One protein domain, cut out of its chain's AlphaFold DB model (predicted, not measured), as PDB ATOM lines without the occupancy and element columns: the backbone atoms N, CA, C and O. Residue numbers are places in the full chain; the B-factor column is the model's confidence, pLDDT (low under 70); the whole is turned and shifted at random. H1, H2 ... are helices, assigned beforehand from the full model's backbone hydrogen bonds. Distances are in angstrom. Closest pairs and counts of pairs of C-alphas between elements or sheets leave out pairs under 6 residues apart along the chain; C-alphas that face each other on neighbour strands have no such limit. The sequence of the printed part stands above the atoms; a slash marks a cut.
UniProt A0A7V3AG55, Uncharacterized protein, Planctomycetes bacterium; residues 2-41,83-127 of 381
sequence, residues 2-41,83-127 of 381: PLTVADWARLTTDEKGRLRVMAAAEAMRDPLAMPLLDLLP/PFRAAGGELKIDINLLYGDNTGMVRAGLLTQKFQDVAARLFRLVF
ATOM      1  N   PRO A   2       5.184  34.381 -42.447       69.44
ATOM      2  CA  PRO A   2       5.064  35.556 -41.579       69.44
ATOM      3  C   PRO A   2       5.344  35.199 -40.111       69.44
ATOM      4  O   PRO A   2       5.180  34.041 -39.720       69.44
ATOM      5  N   LEU A   3       5.769  36.184 -39.314       74.81
ATOM      6  CA  LEU A   3       5.997  36.009 -37.875       74.81
ATOM      7  C   LEU A   3       4.706  35.538 -37.188       74.81
ATOM      8  O   LEU A   3       3.659  36.165 -37.343       74.81
ATOM      9  N   THR A   4       4.778  34.437 -36.437       80.62
ATOM     10  CA  THR A   4       3.606  33.897 -35.740       80.62
ATOM     11  C   THR A   4       3.327  34.666 -34.448       80.62
ATOM     12  O   THR A   4       4.238  35.211 -33.824       80.62
ATOM     13  N   VAL A   5       2.069  34.665 -33.997       75.94
ATOM     14  CA  VAL A   5       1.679  35.265 -32.707       75.94
ATOM     15  C   VAL A   5       2.420  34.603 -31.536       75.94
ATOM     16  O   VAL A   5       2.789  35.277 -30.577       75.94
ATOM     17  N   ALA A   6       2.696  33.297 -31.628       79.88
ATOM     18  CA  ALA A   6       3.441  32.557 -30.611       79.88
ATOM     19  C   ALA A   6       4.911  33.003 -30.521       79.88
ATOM     20  O   ALA A   6       5.438  33.160 -29.420       79.88
ATOM     21  N   ASP A   7       5.566  33.248 -31.659       74.62
ATOM     22  CA  ASP A   7       6.945  33.749 -31.686       74.62
ATOM     23  C   ASP A   7       7.024  35.226 -31.293       74.62
ATOM     24  O   ASP A   7       7.958  35.634 -30.605       74.62
ATOM     25  N   TRP A   8       6.011  36.019 -31.644       70.81
ATOM     26  CA  TRP A   8       5.895  37.401 -31.189       70.81
ATOM     27  C   TRP A   8       5.745  37.494 -29.668       70.81
ATOM     28  O   TRP A   8       6.464  38.260 -29.033       70.81
ATOM     29  N   ALA A   9       4.902  36.653 -29.063       73.81
ATOM     30  CA  ALA A   9       4.727  36.624 -27.613       73.81
ATOM     31  C   ALA A   9       6.037  36.311 -26.870       73.81
ATOM     32  O   ALA A   9       6.272  36.859 -25.797       73.81
ATOM     33  N   ARG A  10       6.919  35.485 -27.456       73.25
ATOM     34  CA  ARG A  10       8.263  35.195 -26.919       73.25
ATOM     35  C   ARG A  10       9.209  36.396 -26.992       73.25
ATOM     36  O   ARG A  10      10.120  36.494 -26.179       73.25
ATOM     37  N   LEU A  11       9.005  37.302 -27.949       66.19
ATOM     38  CA  LEU A  11       9.817  38.509 -28.127       66.19
ATOM     39  C   LEU A  11       9.402  39.649 -27.184       66.19
ATOM     40  O   LEU A  11      10.206  40.540 -26.927       66.19
ATOM     41  N   THR A  12       8.172  39.639 -26.660       64.81
ATOM     42  CA  THR A  12       7.596  40.754 -25.885       64.81
ATOM     43  C   THR A  12       7.521  40.523 -24.374       64.81
ATOM     44  O   THR A  12       6.987  41.375 -23.671       64.81
ATOM     45  N   THR A  13       8.030  39.404 -23.846       63.38
ATOM     46  CA  THR A  13       7.865  39.043 -22.422       63.38
ATOM     47  C   THR A  13       8.576  39.972 -21.427       63.38
ATOM     48  O   THR A  13       8.221  39.953 -20.252       63.38
ATOM     49  N   ASP A  14       9.569  40.764 -21.852       56.12
ATOM     50  CA  ASP A  14      10.294  41.740 -21.015       56.12
ATOM     51  C   ASP A  14      10.988  42.797 -21.909       56.12
ATOM     52  O   ASP A  14      11.545  42.448 -22.955       56.12
ATOM     53  N   GLU A  15      11.017  44.078 -21.516       57.09
ATOM     54  CA  GLU A  15      11.778  45.137 -22.212       57.09
ATOM     55  C   GLU A  15      13.281  44.815 -22.258       57.09
ATOM     56  O   GLU A  15      13.953  45.064 -23.262       57.09
ATOM     57  N   LYS A  16      13.805  44.160 -21.213       51.78
ATOM     58  CA  LYS A  16      15.176  43.624 -21.211       51.78
ATOM     59  C   LYS A  16      15.311  42.360 -22.063       51.78
ATOM     60  O   LYS A  16      16.397  42.088 -22.569       51.78
ATOM     61  N   GLY A  17      14.232  41.603 -22.255       51.72
ATOM     62  CA  GLY A  17      14.169  40.453 -23.162       51.72
ATOM     63  C   GLY A  17      14.278  40.867 -24.631       51.72
ATOM     64  O   GLY A  17      15.057  40.270 -25.370       51.72
ATOM     65  N   ARG A  18      13.602  41.957 -25.023       55.34
ATOM     66  CA  ARG A  18      13.693  42.557 -26.369       55.34
ATOM     67  C   ARG A  18      15.133  42.922 -26.748       55.34
ATOM     68  O   ARG A  18      15.599  42.554 -27.822       55.34
ATOM     69  N   LEU A  19      15.862  43.572 -25.837       50.88
ATOM     70  CA  LEU A  19      17.280  43.910 -26.022       50.88
ATOM     71  C   LEU A  19      18.198  42.679 -25.997       50.88
ATOM     72  O   LEU A  19      19.165  42.623 -26.750       50.88
ATOM     73  N   ARG A  20      17.901  41.671 -25.166       50.91
ATOM     74  CA  ARG A  20      18.699  40.438 -25.080       50.91
ATOM     75  C   ARG A  20      18.563  39.543 -26.302       50.91
ATOM     76  O   ARG A  20      19.536  38.891 -26.637       50.91
ATOM     77  N   VAL A  21      17.411  39.503 -26.971       49.44
ATOM     78  CA  VAL A  21      17.257  38.723 -28.212       49.44
ATOM     79  C   VAL A  21      17.974  39.405 -29.377       49.44
ATOM     80  O   VAL A  21      18.621  38.717 -30.155       49.44
ATOM     81  N   MET A  22      17.950  40.740 -29.455       50.69
ATOM     82  CA  MET A  22      18.772  41.486 -30.418       50.69
ATOM     83  C   MET A  22      20.266  41.282 -30.157       50.69
ATOM     84  O   MET A  22      20.994  40.905 -31.067       50.69
ATOM     85  N   ALA A  23      20.697  41.422 -28.902       46.44
ATOM     86  CA  ALA A  23      22.088  41.217 -28.515       46.44
ATOM     87  C   ALA A  23      22.531  39.749 -28.639       46.44
ATOM     88  O   ALA A  23      23.681  39.496 -28.958       46.44
ATOM     89  N   ALA A  24      21.649  38.770 -28.414       43.41
ATOM     90  CA  ALA A  24      21.955  37.350 -28.600       43.41
ATOM     91  C   ALA A  24      21.957  36.948 -30.081       43.41
ATOM     92  O   ALA A  24      22.765  36.112 -30.466       43.41
ATOM     93  N   ALA A  25      21.102  37.545 -30.917       46.50
ATOM     94  CA  ALA A  25      21.144  37.361 -32.367       46.50
ATOM     95  C   ALA A  25      22.414  37.986 -32.969       46.50
ATOM     96  O   ALA A  25      23.077  37.336 -33.770       46.50
ATOM     97  N   GLU A  26      22.801  39.186 -32.520       48.94
ATOM     98  CA  GLU A  26      24.083  39.813 -32.870       48.94
ATOM     99  C   GLU A  26      25.289  39.049 -32.297       48.94
ATOM    100  O   GLU A  26      26.288  38.901 -32.988       48.94
ATOM    101  N   ALA A  27      25.204  38.488 -31.086       41.84
ATOM    102  CA  ALA A  27      26.296  37.709 -30.491       41.84
ATOM    103  C   ALA A  27      26.427  36.285 -31.065       41.84
ATOM    104  O   ALA A  27      27.512  35.713 -31.041       41.84
ATOM    105  N   MET A  28      25.347  35.683 -31.581       46.03
ATOM    106  CA  MET A  28      25.412  34.400 -32.301       46.03
ATOM    107  C   MET A  28      25.847  34.566 -33.763       46.03
ATOM    108  O   MET A  28      26.218  33.584 -34.405       46.03
ATOM    109  N   ARG A  29      25.823  35.796 -34.288       53.62
ATOM    110  CA  ARG A  29      26.327  36.167 -35.611       53.62
ATOM    111  C   ARG A  29      27.250  37.365 -35.511       53.62
ATOM    112  O   ARG A  29      26.902  38.481 -35.891       53.62
ATOM    113  N   ASP A  30      28.444  37.091 -35.007       49.75
ATOM    114  CA  ASP A  30      29.501  38.084 -34.900       49.75
ATOM    115  C   ASP A  30      29.695  38.822 -36.244       49.75
ATOM    116  O   ASP A  30      29.950  38.178 -37.265       49.75
ATOM    117  N   PRO A  31      29.632  40.162 -36.291       43.97
ATOM    118  CA  PRO A  31      29.916  40.936 -37.502       43.97
ATOM    119  C   PRO A  31      31.377  40.796 -37.972       43.97
ATOM    120  O   PRO A  31      31.680  41.064 -39.129       43.97
ATOM    121  N   LEU A  32      32.274  40.287 -37.117       44.78
ATOM    122  CA  LEU A  32      33.640  39.882 -37.476       44.78
ATOM    123  C   LEU A  32      33.704  38.561 -38.276       44.78
ATOM    124  O   LEU A  32      34.785  38.151 -38.694       44.78
ATOM    125  N   ALA A  33      32.577  37.872 -38.490       53.47
ATOM    126  CA  ALA A  33      32.535  36.551 -39.122       53.47
ATOM    127  C   ALA A  33      32.764  36.556 -40.646       53.47
ATOM    128  O   ALA A  33      32.939  35.484 -41.230       53.47
ATOM    129  N   MET A  34      32.770  37.725 -41.303       63.53
ATOM    130  CA  MET A  34      32.877  37.837 -42.769       63.53
ATOM    131  C   MET A  34      34.054  38.716 -43.223       63.53
ATOM    132  O   MET A  34      33.858  39.632 -44.023       63.53
ATOM    133  N   PRO A  35      35.299  38.421 -42.796       65.25
ATOM    134  CA  PRO A  35      36.464  39.259 -43.097       65.25
ATOM    135  C   PRO A  35      36.731  39.410 -44.601       65.25
ATOM    136  O   PRO A  35      37.377  40.356 -45.035       65.25
ATOM    137  N   LEU A  36      36.230  38.483 -45.423       70.94
ATOM    138  CA  LEU A  36      36.412  38.551 -46.869       70.94
ATOM    139  C   LEU A  36      35.605  39.676 -47.519       70.94
ATOM    140  O   LEU A  36      36.086  40.253 -48.487       70.94
ATOM    141  N   LEU A  37      34.395  39.977 -47.036       73.50
ATOM    142  CA  LEU A  37      33.551  40.989 -47.679       73.50
ATOM    143  C   LEU A  37      34.140  42.395 -47.521       73.50
ATOM    144  O   LEU A  37      34.027  43.190 -48.446       73.50
ATOM    145  N   ASP A  38      34.846  42.659 -46.422       74.62
ATOM    146  CA  ASP A  38      35.548  43.931 -46.202       74.62
ATOM    147  C   ASP A  38      36.833  44.053 -47.034       74.62
ATOM    148  O   ASP A  38      37.271  45.152 -47.370       74.62
ATOM    149  N   LEU A  39      37.455  42.919 -47.371       75.88
ATOM    150  CA  LEU A  39      38.694  42.875 -48.149       75.88
ATOM    151  C   LEU A  39      38.456  42.850 -49.662       75.88
ATOM    152  O   LEU A  39      39.375  43.137 -50.433       75.88
ATOM    153  N   LEU A  40      37.257  42.469 -50.105       79.44
ATOM    154  CA  LEU A  40      36.930  42.378 -51.522       79.44
ATOM    155  C   LEU A  40      36.667  43.773 -52.114       79.44
ATOM    156  O   LEU A  40      35.774  44.483 -51.650       79.44
ATOM    157  N   PRO A  41      37.376  44.172 -53.186       83.44
ATOM    158  CA  PRO A  41      37.058  45.405 -53.888       83.44
ATOM    159  C   PRO A  41      35.781  45.220 -54.716       83.44
ATOM    160  O   PRO A  41      35.754  44.457 -55.683       83.44
ATOM    161  N   PRO A  83      28.116  34.918 -64.308       80.06
ATOM    162  CA  PRO A  83      26.790  35.501 -64.408       80.06
ATOM    163  C   PRO A  83      26.444  36.315 -63.152       80.06
ATOM    164  O   PRO A  83      26.696  35.866 -62.033       80.06
ATOM    165  N   PHE A  84      25.809  37.482 -63.319       82.19
ATOM    166  CA  PHE A  84      25.269  38.211 -62.172       82.19
ATOM    167  C   PHE A  84      24.016  37.509 -61.637       82.19
ATOM    168  O   PHE A  84      23.162  37.030 -62.394       82.19
ATOM    169  N   ARG A  85      23.920  37.430 -60.308       84.44
ATOM    170  CA  ARG A  85      22.798  36.834 -59.578       84.44
ATOM    171  C   ARG A  85      22.438  37.717 -58.394       84.44
ATOM    172  O   ARG A  85      23.320  38.270 -57.742       84.44
ATOM    173  N   ALA A  86      21.142  37.854 -58.136       82.94
ATOM    174  CA  ALA A  86      20.635  38.633 -57.018       82.94
ATOM    175  C   ALA A  86      20.475  37.738 -55.784       82.94
ATOM    176  O   ALA A  86      19.878  36.666 -55.860       82.94
ATOM    177  N   ALA A  87      20.974  38.200 -54.640       80.38
ATOM    178  CA  ALA A  87      20.682  37.615 -53.339       80.38
ATOM    179  C   ALA A  87      19.745  38.555 -52.574       80.38
ATOM    180  O   ALA A  87      19.940  39.770 -52.571       80.38
ATOM    181  N   GLY A  88      18.729  38.005 -51.916       83.75
ATOM    182  CA  GLY A  88      17.777  38.798 -51.152       83.75
ATOM    183  C   GLY A  88      16.837  37.938 -50.324       83.75
ATOM    184  O   GLY A  88      16.895  36.709 -50.345       83.75
ATOM    185  N   GLY A  89      15.955  38.593 -49.581       81.56
ATOM    186  CA  GLY A  89      14.881  37.911 -48.884       81.56
ATOM    187  C   GLY A  89      13.846  38.880 -48.344       81.56
ATOM    188  O   GLY A  89      14.129  40.049 -48.104       81.56
ATOM    189  N   GLU A  90      12.639  38.370 -48.135       83.19
ATOM    190  CA  GLU A  90      11.520  39.140 -47.601       83.19
ATOM    191  C   GLU A  90      11.345  38.928 -46.091       83.19
ATOM    192  O   GLU A  90      11.673  37.869 -45.545       83.19
ATOM    193  N   LEU A  91      10.800  39.949 -45.430       83.06
ATOM    194  CA  LEU A  91      10.316  39.904 -44.056       83.06
ATOM    195  C   LEU A  91       8.864  40.394 -44.060       83.06
ATOM    196  O   LEU A  91       8.580  41.490 -44.540       83.06
ATOM    197  N   LYS A  92       7.951  39.579 -43.526       84.62
ATOM    198  CA  LYS A  92       6.518  39.886 -43.438       84.62
ATOM    199  C   LYS A  92       6.102  39.947 -41.973       84.62
ATOM    200  O   LYS A  92       6.284  38.972 -41.243       84.62
ATOM    201  N   ILE A  93       5.547  41.086 -41.568       80.19
ATOM    202  CA  ILE A  93       5.026  41.342 -40.220       80.19
ATOM    203  C   ILE A  93       3.548  41.706 -40.363       80.19
ATOM    204  O   ILE A  93       3.191  42.477 -41.254       80.19
ATOM    205  N   ASP A  94       2.702  41.140 -39.506       84.12
ATOM    206  CA  ASP A  94       1.287  41.501 -39.433       84.12
ATOM    207  C   ASP A  94       1.132  42.921 -38.865       84.12
ATOM    208  O   ASP A  94       1.803  43.303 -37.901       84.12
ATOM    209  N   ILE A  95       0.225  43.701 -39.449       82.88
ATOM    210  CA  ILE A  95      -0.075  45.062 -39.015       82.88
ATOM    211  C   ILE A  95      -0.525  45.114 -37.548       82.88
ATOM    212  O   ILE A  95      -0.147  46.029 -36.820       82.88
ATOM    213  N   ASN A  96      -1.248  44.097 -37.072       79.38
ATOM    214  CA  ASN A  96      -1.708  44.035 -35.686       79.38
ATOM    215  C   ASN A  96      -0.545  43.831 -34.703       79.38
ATOM    216  O   ASN A  96      -0.554  44.382 -33.605       79.38
ATOM    217  N   LEU A  97       0.491  43.094 -35.115       74.75
ATOM    218  CA  LEU A  97       1.717  42.913 -34.333       74.75
ATOM    219  C   LEU A  97       2.583  44.177 -34.345       74.75
ATOM    220  O   LEU A  97       3.275  44.453 -33.365       74.75
ATOM    221  N   LEU A  98       2.526  44.954 -35.429       76.94
ATOM    222  CA  LEU A  98       3.202  46.244 -35.527       76.94
ATOM    223  C   LEU A  98       2.591  47.274 -34.569       76.94
ATOM    224  O   LEU A  98       3.331  48.002 -33.915       76.94
ATOM    225  N   TYR A  99       1.262  47.301 -34.428       79.12
ATOM    226  CA  TYR A  99       0.594  48.182 -33.465       79.12
ATOM    227  C   TYR A  99       0.900  47.837 -31.999       79.12
ATOM    228  O   TYR A  99       0.830  48.714 -31.146       79.12
ATOM    229  N   GLY A 100       1.276  46.589 -31.699       71.44
ATOM    230  CA  GLY A 100       1.743  46.183 -30.368       71.44
ATOM    231  C   GLY A 100       3.202  46.555 -30.059       71.44
ATOM    232  O   GLY A 100       3.670  46.342 -28.938       71.44
ATOM    233  N   ASP A 101       3.950  47.093 -31.030       69.06
ATOM    234  CA  ASP A 101       5.364  47.453 -30.895       69.06
ATOM    235  C   ASP A 101       5.562  48.967 -30.716       69.06
ATOM    236  O   ASP A 101       6.022  49.665 -31.615       69.06
ATOM    237  N   ASN A 102       5.252  49.485 -29.523       67.19
ATOM    238  CA  ASN A 102       5.348  50.923 -29.213       67.19
ATOM    239  C   ASN A 102       6.769  51.513 -29.327       67.19
ATOM    240  O   ASN A 102       6.920  52.731 -29.376       67.19
ATOM    241  N   THR A 103       7.809  50.675 -29.352       66.62
ATOM    242  CA  THR A 103       9.213  51.106 -29.437       66.62
ATOM    243  C   THR A 103       9.815  50.940 -30.833       66.62
ATOM    244  O   THR A 103      10.943  51.373 -31.056       66.62
ATOM    245  N   GLY A 104       9.110  50.301 -31.779       70.50
ATOM    246  CA  GLY A 104       9.611  50.011 -33.132       70.50
ATOM    247  C   GLY A 104      10.837  49.085 -33.185       70.50
ATOM    248  O   GLY A 104      11.404  48.853 -34.259       70.50
ATOM    249  N   MET A 105      11.268  48.558 -32.037       70.69
ATOM    250  CA  MET A 105      12.493  47.776 -31.912       70.69
ATOM    251  C   MET A 105      12.339  46.403 -32.558       70.69
ATOM    252  O   MET A 105      13.284  45.915 -33.167       70.69
ATOM    253  N   VAL A 106      11.159  45.780 -32.508       73.69
ATOM    254  CA  VAL A 106      10.976  44.425 -33.051       73.69
ATOM    255  C   VAL A 106      11.182  44.429 -34.564       73.69
ATOM    256  O   VAL A 106      11.872  43.561 -35.102       73.69
ATOM    257  N   ARG A 107      10.667  45.452 -35.256       77.44
ATOM    258  CA  ARG A 107      10.896  45.611 -36.696       77.44
ATOM    259  C   ARG A 107      12.371  45.841 -37.015       77.44
ATOM    260  O   ARG A 107      12.884  45.215 -37.940       77.44
ATOM    261  N   ALA A 108      13.037  46.722 -36.270       77.25
ATOM    262  CA  ALA A 108      14.451  47.013 -36.481       77.25
ATOM    263  C   ALA A 108      15.320  45.756 -36.295       77.25
ATOM    264  O   ALA A 108      16.159  45.466 -37.139       77.25
ATOM    265  N   GLY A 109      15.057  44.952 -35.261       76.75
ATOM    266  CA  GLY A 109      15.824  43.731 -34.986       76.75
ATOM    267  C   GLY A 109      15.664  42.662 -36.052       76.75
ATOM    268  O   GLY A 109      16.655  42.098 -36.510       76.75
ATOM    269  N   LEU A 110      14.431  42.422 -36.500       77.94
ATOM    270  CA  LEU A 110      14.169  41.452 -37.565       77.94
ATOM    271  C   LEU A 110      14.784  41.890 -38.900       77.94
ATOM    272  O   LEU A 110      15.256  41.052 -39.669       77.94
ATOM    273  N   LEU A 111      14.809  43.197 -39.176       81.06
ATOM    274  CA  LEU A 111      15.474  43.749 -40.354       81.06
ATOM    275  C   LEU A 111      16.997  43.549 -40.274       81.06
ATOM    276  O   LEU A 111      17.591  43.050 -41.228       81.06
ATOM    277  N   THR A 112      17.622  43.872 -39.136       80.06
ATOM    278  CA  THR A 112      19.060  43.654 -38.905       80.06
ATOM    279  C   THR A 112      19.430  42.180 -39.049       80.06
ATOM    280  O   THR A 112      20.371  41.846 -39.771       80.06
ATOM    281  N   GLN A 113      18.640  41.280 -38.457       77.69
ATOM    282  CA  GLN A 113      18.833  39.838 -38.593       77.69
ATOM    283  C   GLN A 113      18.758  39.395 -40.060       77.69
ATOM    284  O   GLN A 113      19.564  38.576 -40.509       77.69
ATOM    285  N   LYS A 114      17.837  39.980 -40.835       80.94
ATOM    286  CA  LYS A 114      17.705  39.672 -42.258       80.94
ATOM    287  C   LYS A 114      18.905  40.147 -43.072       80.94
ATOM    288  O   LYS A 114      19.355  39.423 -43.957       80.94
ATOM    289  N   PHE A 115      19.454  41.322 -42.777       80.62
ATOM    290  CA  PHE A 115      20.682  41.783 -43.430       80.62
ATOM    291  C   PHE A 115      21.868  40.872 -43.118       80.62
ATOM    292  O   PHE A 115      22.615  40.507 -44.026       80.62
ATOM    293  N   GLN A 116      21.988  40.421 -41.870       77.25
ATOM    294  CA  GLN A 116      22.996  39.437 -41.485       77.25
ATOM    295  C   GLN A 116      22.787  38.088 -42.199       77.25
ATOM    296  O   GLN A 116      23.764  37.450 -42.587       77.25
ATOM    297  N   ASP A 117      21.534  37.659 -42.426       78.44
ATOM    298  CA  ASP A 117      21.224  36.422 -43.170       78.44
ATOM    299  C   ASP A 117      21.708  36.520 -44.612       78.44
ATOM    300  O   ASP A 117      22.335  35.595 -45.131       78.44
ATOM    301  N   VAL A 118      21.414  37.648 -45.259       81.62
ATOM    302  CA  VAL A 118      21.798  37.899 -46.649       81.62
ATOM    303  C   VAL A 118      23.320  37.966 -46.778       81.62
ATOM    304  O   VAL A 118      23.872  37.350 -47.690       81.62
ATOM    305  N   ALA A 119      24.005  38.631 -45.847       79.38
ATOM    306  CA  ALA A 119      25.464  38.688 -45.828       79.38
ATOM    307  C   ALA A 119      26.088  37.290 -45.646       79.38
ATOM    308  O   ALA A 119      26.965  36.898 -46.417       79.38
ATOM    309  N   ALA A 120      25.572  36.486 -44.707       77.69
ATOM    310  CA  ALA A 120      26.062  35.127 -44.465       77.69
ATOM    311  C   ALA A 120      25.834  34.219 -45.680       77.69
ATOM    312  O   ALA A 120      26.691  33.405 -46.040       77.69
ATOM    313  N   ARG A 121      24.690  34.390 -46.351       79.31
ATOM    314  CA  ARG A 121      24.368  33.682 -47.588       79.31
ATOM    315  C   ARG A 121      25.335  34.047 -48.710       79.31
ATOM    316  O   ARG A 121      25.854  33.145 -49.365       79.31
ATOM    317  N   LEU A 122      25.590  35.339 -48.914       81.12
ATOM    318  CA  LEU A 122      26.539  35.825 -49.913       81.12
ATOM    319  C   LEU A 122      27.934  35.245 -49.664       81.12
ATOM    320  O   LEU A 122      28.539  34.687 -50.575       81.12
ATOM    321  N   PHE A 123      28.408  35.299 -48.421       80.94
ATOM    322  CA  PHE A 123      29.715  34.781 -48.037       80.94
ATOM    323  C   PHE A 123      29.843  33.266 -48.272       80.94
ATOM    324  O   PHE A 123      30.842  32.816 -48.832       80.94
ATOM    325  N   ARG A 124      28.812  32.466 -47.962       80.06
ATOM    326  CA  ARG A 124      28.799  31.028 -48.295       80.06
ATOM    327  C   ARG A 124      28.864  30.784 -49.803       80.06
ATOM    328  O   ARG A 124      29.613  29.913 -50.240       80.06
ATOM    329  N   LEU A 125      28.112  31.550 -50.596       81.81
ATOM    330  CA  LEU A 125      28.118  31.432 -52.057       81.81
ATOM    331  C   LEU A 125      29.484  31.782 -52.662       81.81
ATOM    332  O   LEU A 125      29.877  31.164 -53.647       81.81
ATOM    333  N   VAL A 126      30.248  32.694 -52.047       83.50
ATOM    334  CA  VAL A 126      31.618  33.001 -52.493       83.50
ATOM    335  C   VAL A 126      32.496  31.748 -52.493       83.50
ATOM    336  O   VAL A 126      33.234  31.533 -53.448       83.50
ATOM    337  N   PHE A 127      32.382  30.877 -51.489       82.94
ATOM    338  CA  PHE A 127      33.146  29.625 -51.452       82.94
ATOM    339  C   PHE A 127      32.471  28.499 -52.243       82.94
ATOM    340  O   PHE A 127      33.101  27.882 -53.102       82.94
TER     341      PHE A 127
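What this domain is: This is residues 2 to 41 and 83 to 127 of the 381 residues of an uncharacterized protein of Planctomycetes bacterium (UniProt A0A7V3AG55). A long helix, H5, runs through the middle of an elongated, loosely built domain, with the shorter helix H2 side by side with its first part on one side and the nearly straight, helix-free stretch of residues 83 to 94 running back along its other side. Two short helices, H1 and H4, sit at the end where H5 begins, and the small helix H3 lies near the other end of H5. The printed part has 85 residues with five named helices, H1, H2, H3, H4 and H5 in that order along the chain, and no named strand; the class is all helix. The whole is loose, with a radius of gyration of the C-alphas of 15.3 A, and spans 42 by 26 by 19 A.

Where its parts are: H5, residues 105 to 127, is the longest helix at 33.7 A from first to last C-alpha; it begins at C-alpha 105 at (12.493, 47.776, -31.912) and ends at C-alpha 127 at (33.146, 29.625, -51.452). H2, residues 15 to 28, is 20.1 A long. H1, residues 5 to 11, is 9.9 A long and begins at C-alpha 5 at (1.679, 35.265, -32.707). H3 holds residues 35 to 39 and H4 residues 95 to 99.

How they stand to each other: H5 touches H2 with its residues 105 to 113 alone. The closest C-alphas, those of Met 22 and Gly 109, are 5.9 A apart, and the two helices run the same way at a shallow tilt of 6 degrees. H1 and H2 only just touch, with 3 pairs of C-alphas within 8 A, and only at the corner by their link; the closest C-alphas, of Leu 11 and Arg 18, are 5.9 A apart, and the lines are about perpendicular at 86 degrees. H3 is close to H5 but not clearly touching, the closest C-alphas being those of Leu 37 and Phe 123, 7.3 A apart. H4 is close to H1 but not clearly touching, with the C-alphas of Trp 8 and Leu 97 closest at 7.6 A. H2 and H4 are apart, and so are H1 and H3. In H1, H3 and H4 every O i to N i+4 pair is within hydrogen-bond range; in H2 it is 9 of 10 and in H5 18 of 19.

The domain as a whole: The two C-alphas farthest apart, those of Asp 14 and Pro 83, are 46.8 A from each other. Residues 42 to 82 are not printed, and C-alphas 41 and 83 are 17.7 A apart across this cut, which falls in the link from H3 to H4. Of the links that are printed whole, H1 to H2 and H4 to H5 are tight and H2 to H3 is short. The mean pLDDT of the printed part is 70.5, and 29 residues are under 70: residue 2, residues 11 to 35 and residues 101 to 103.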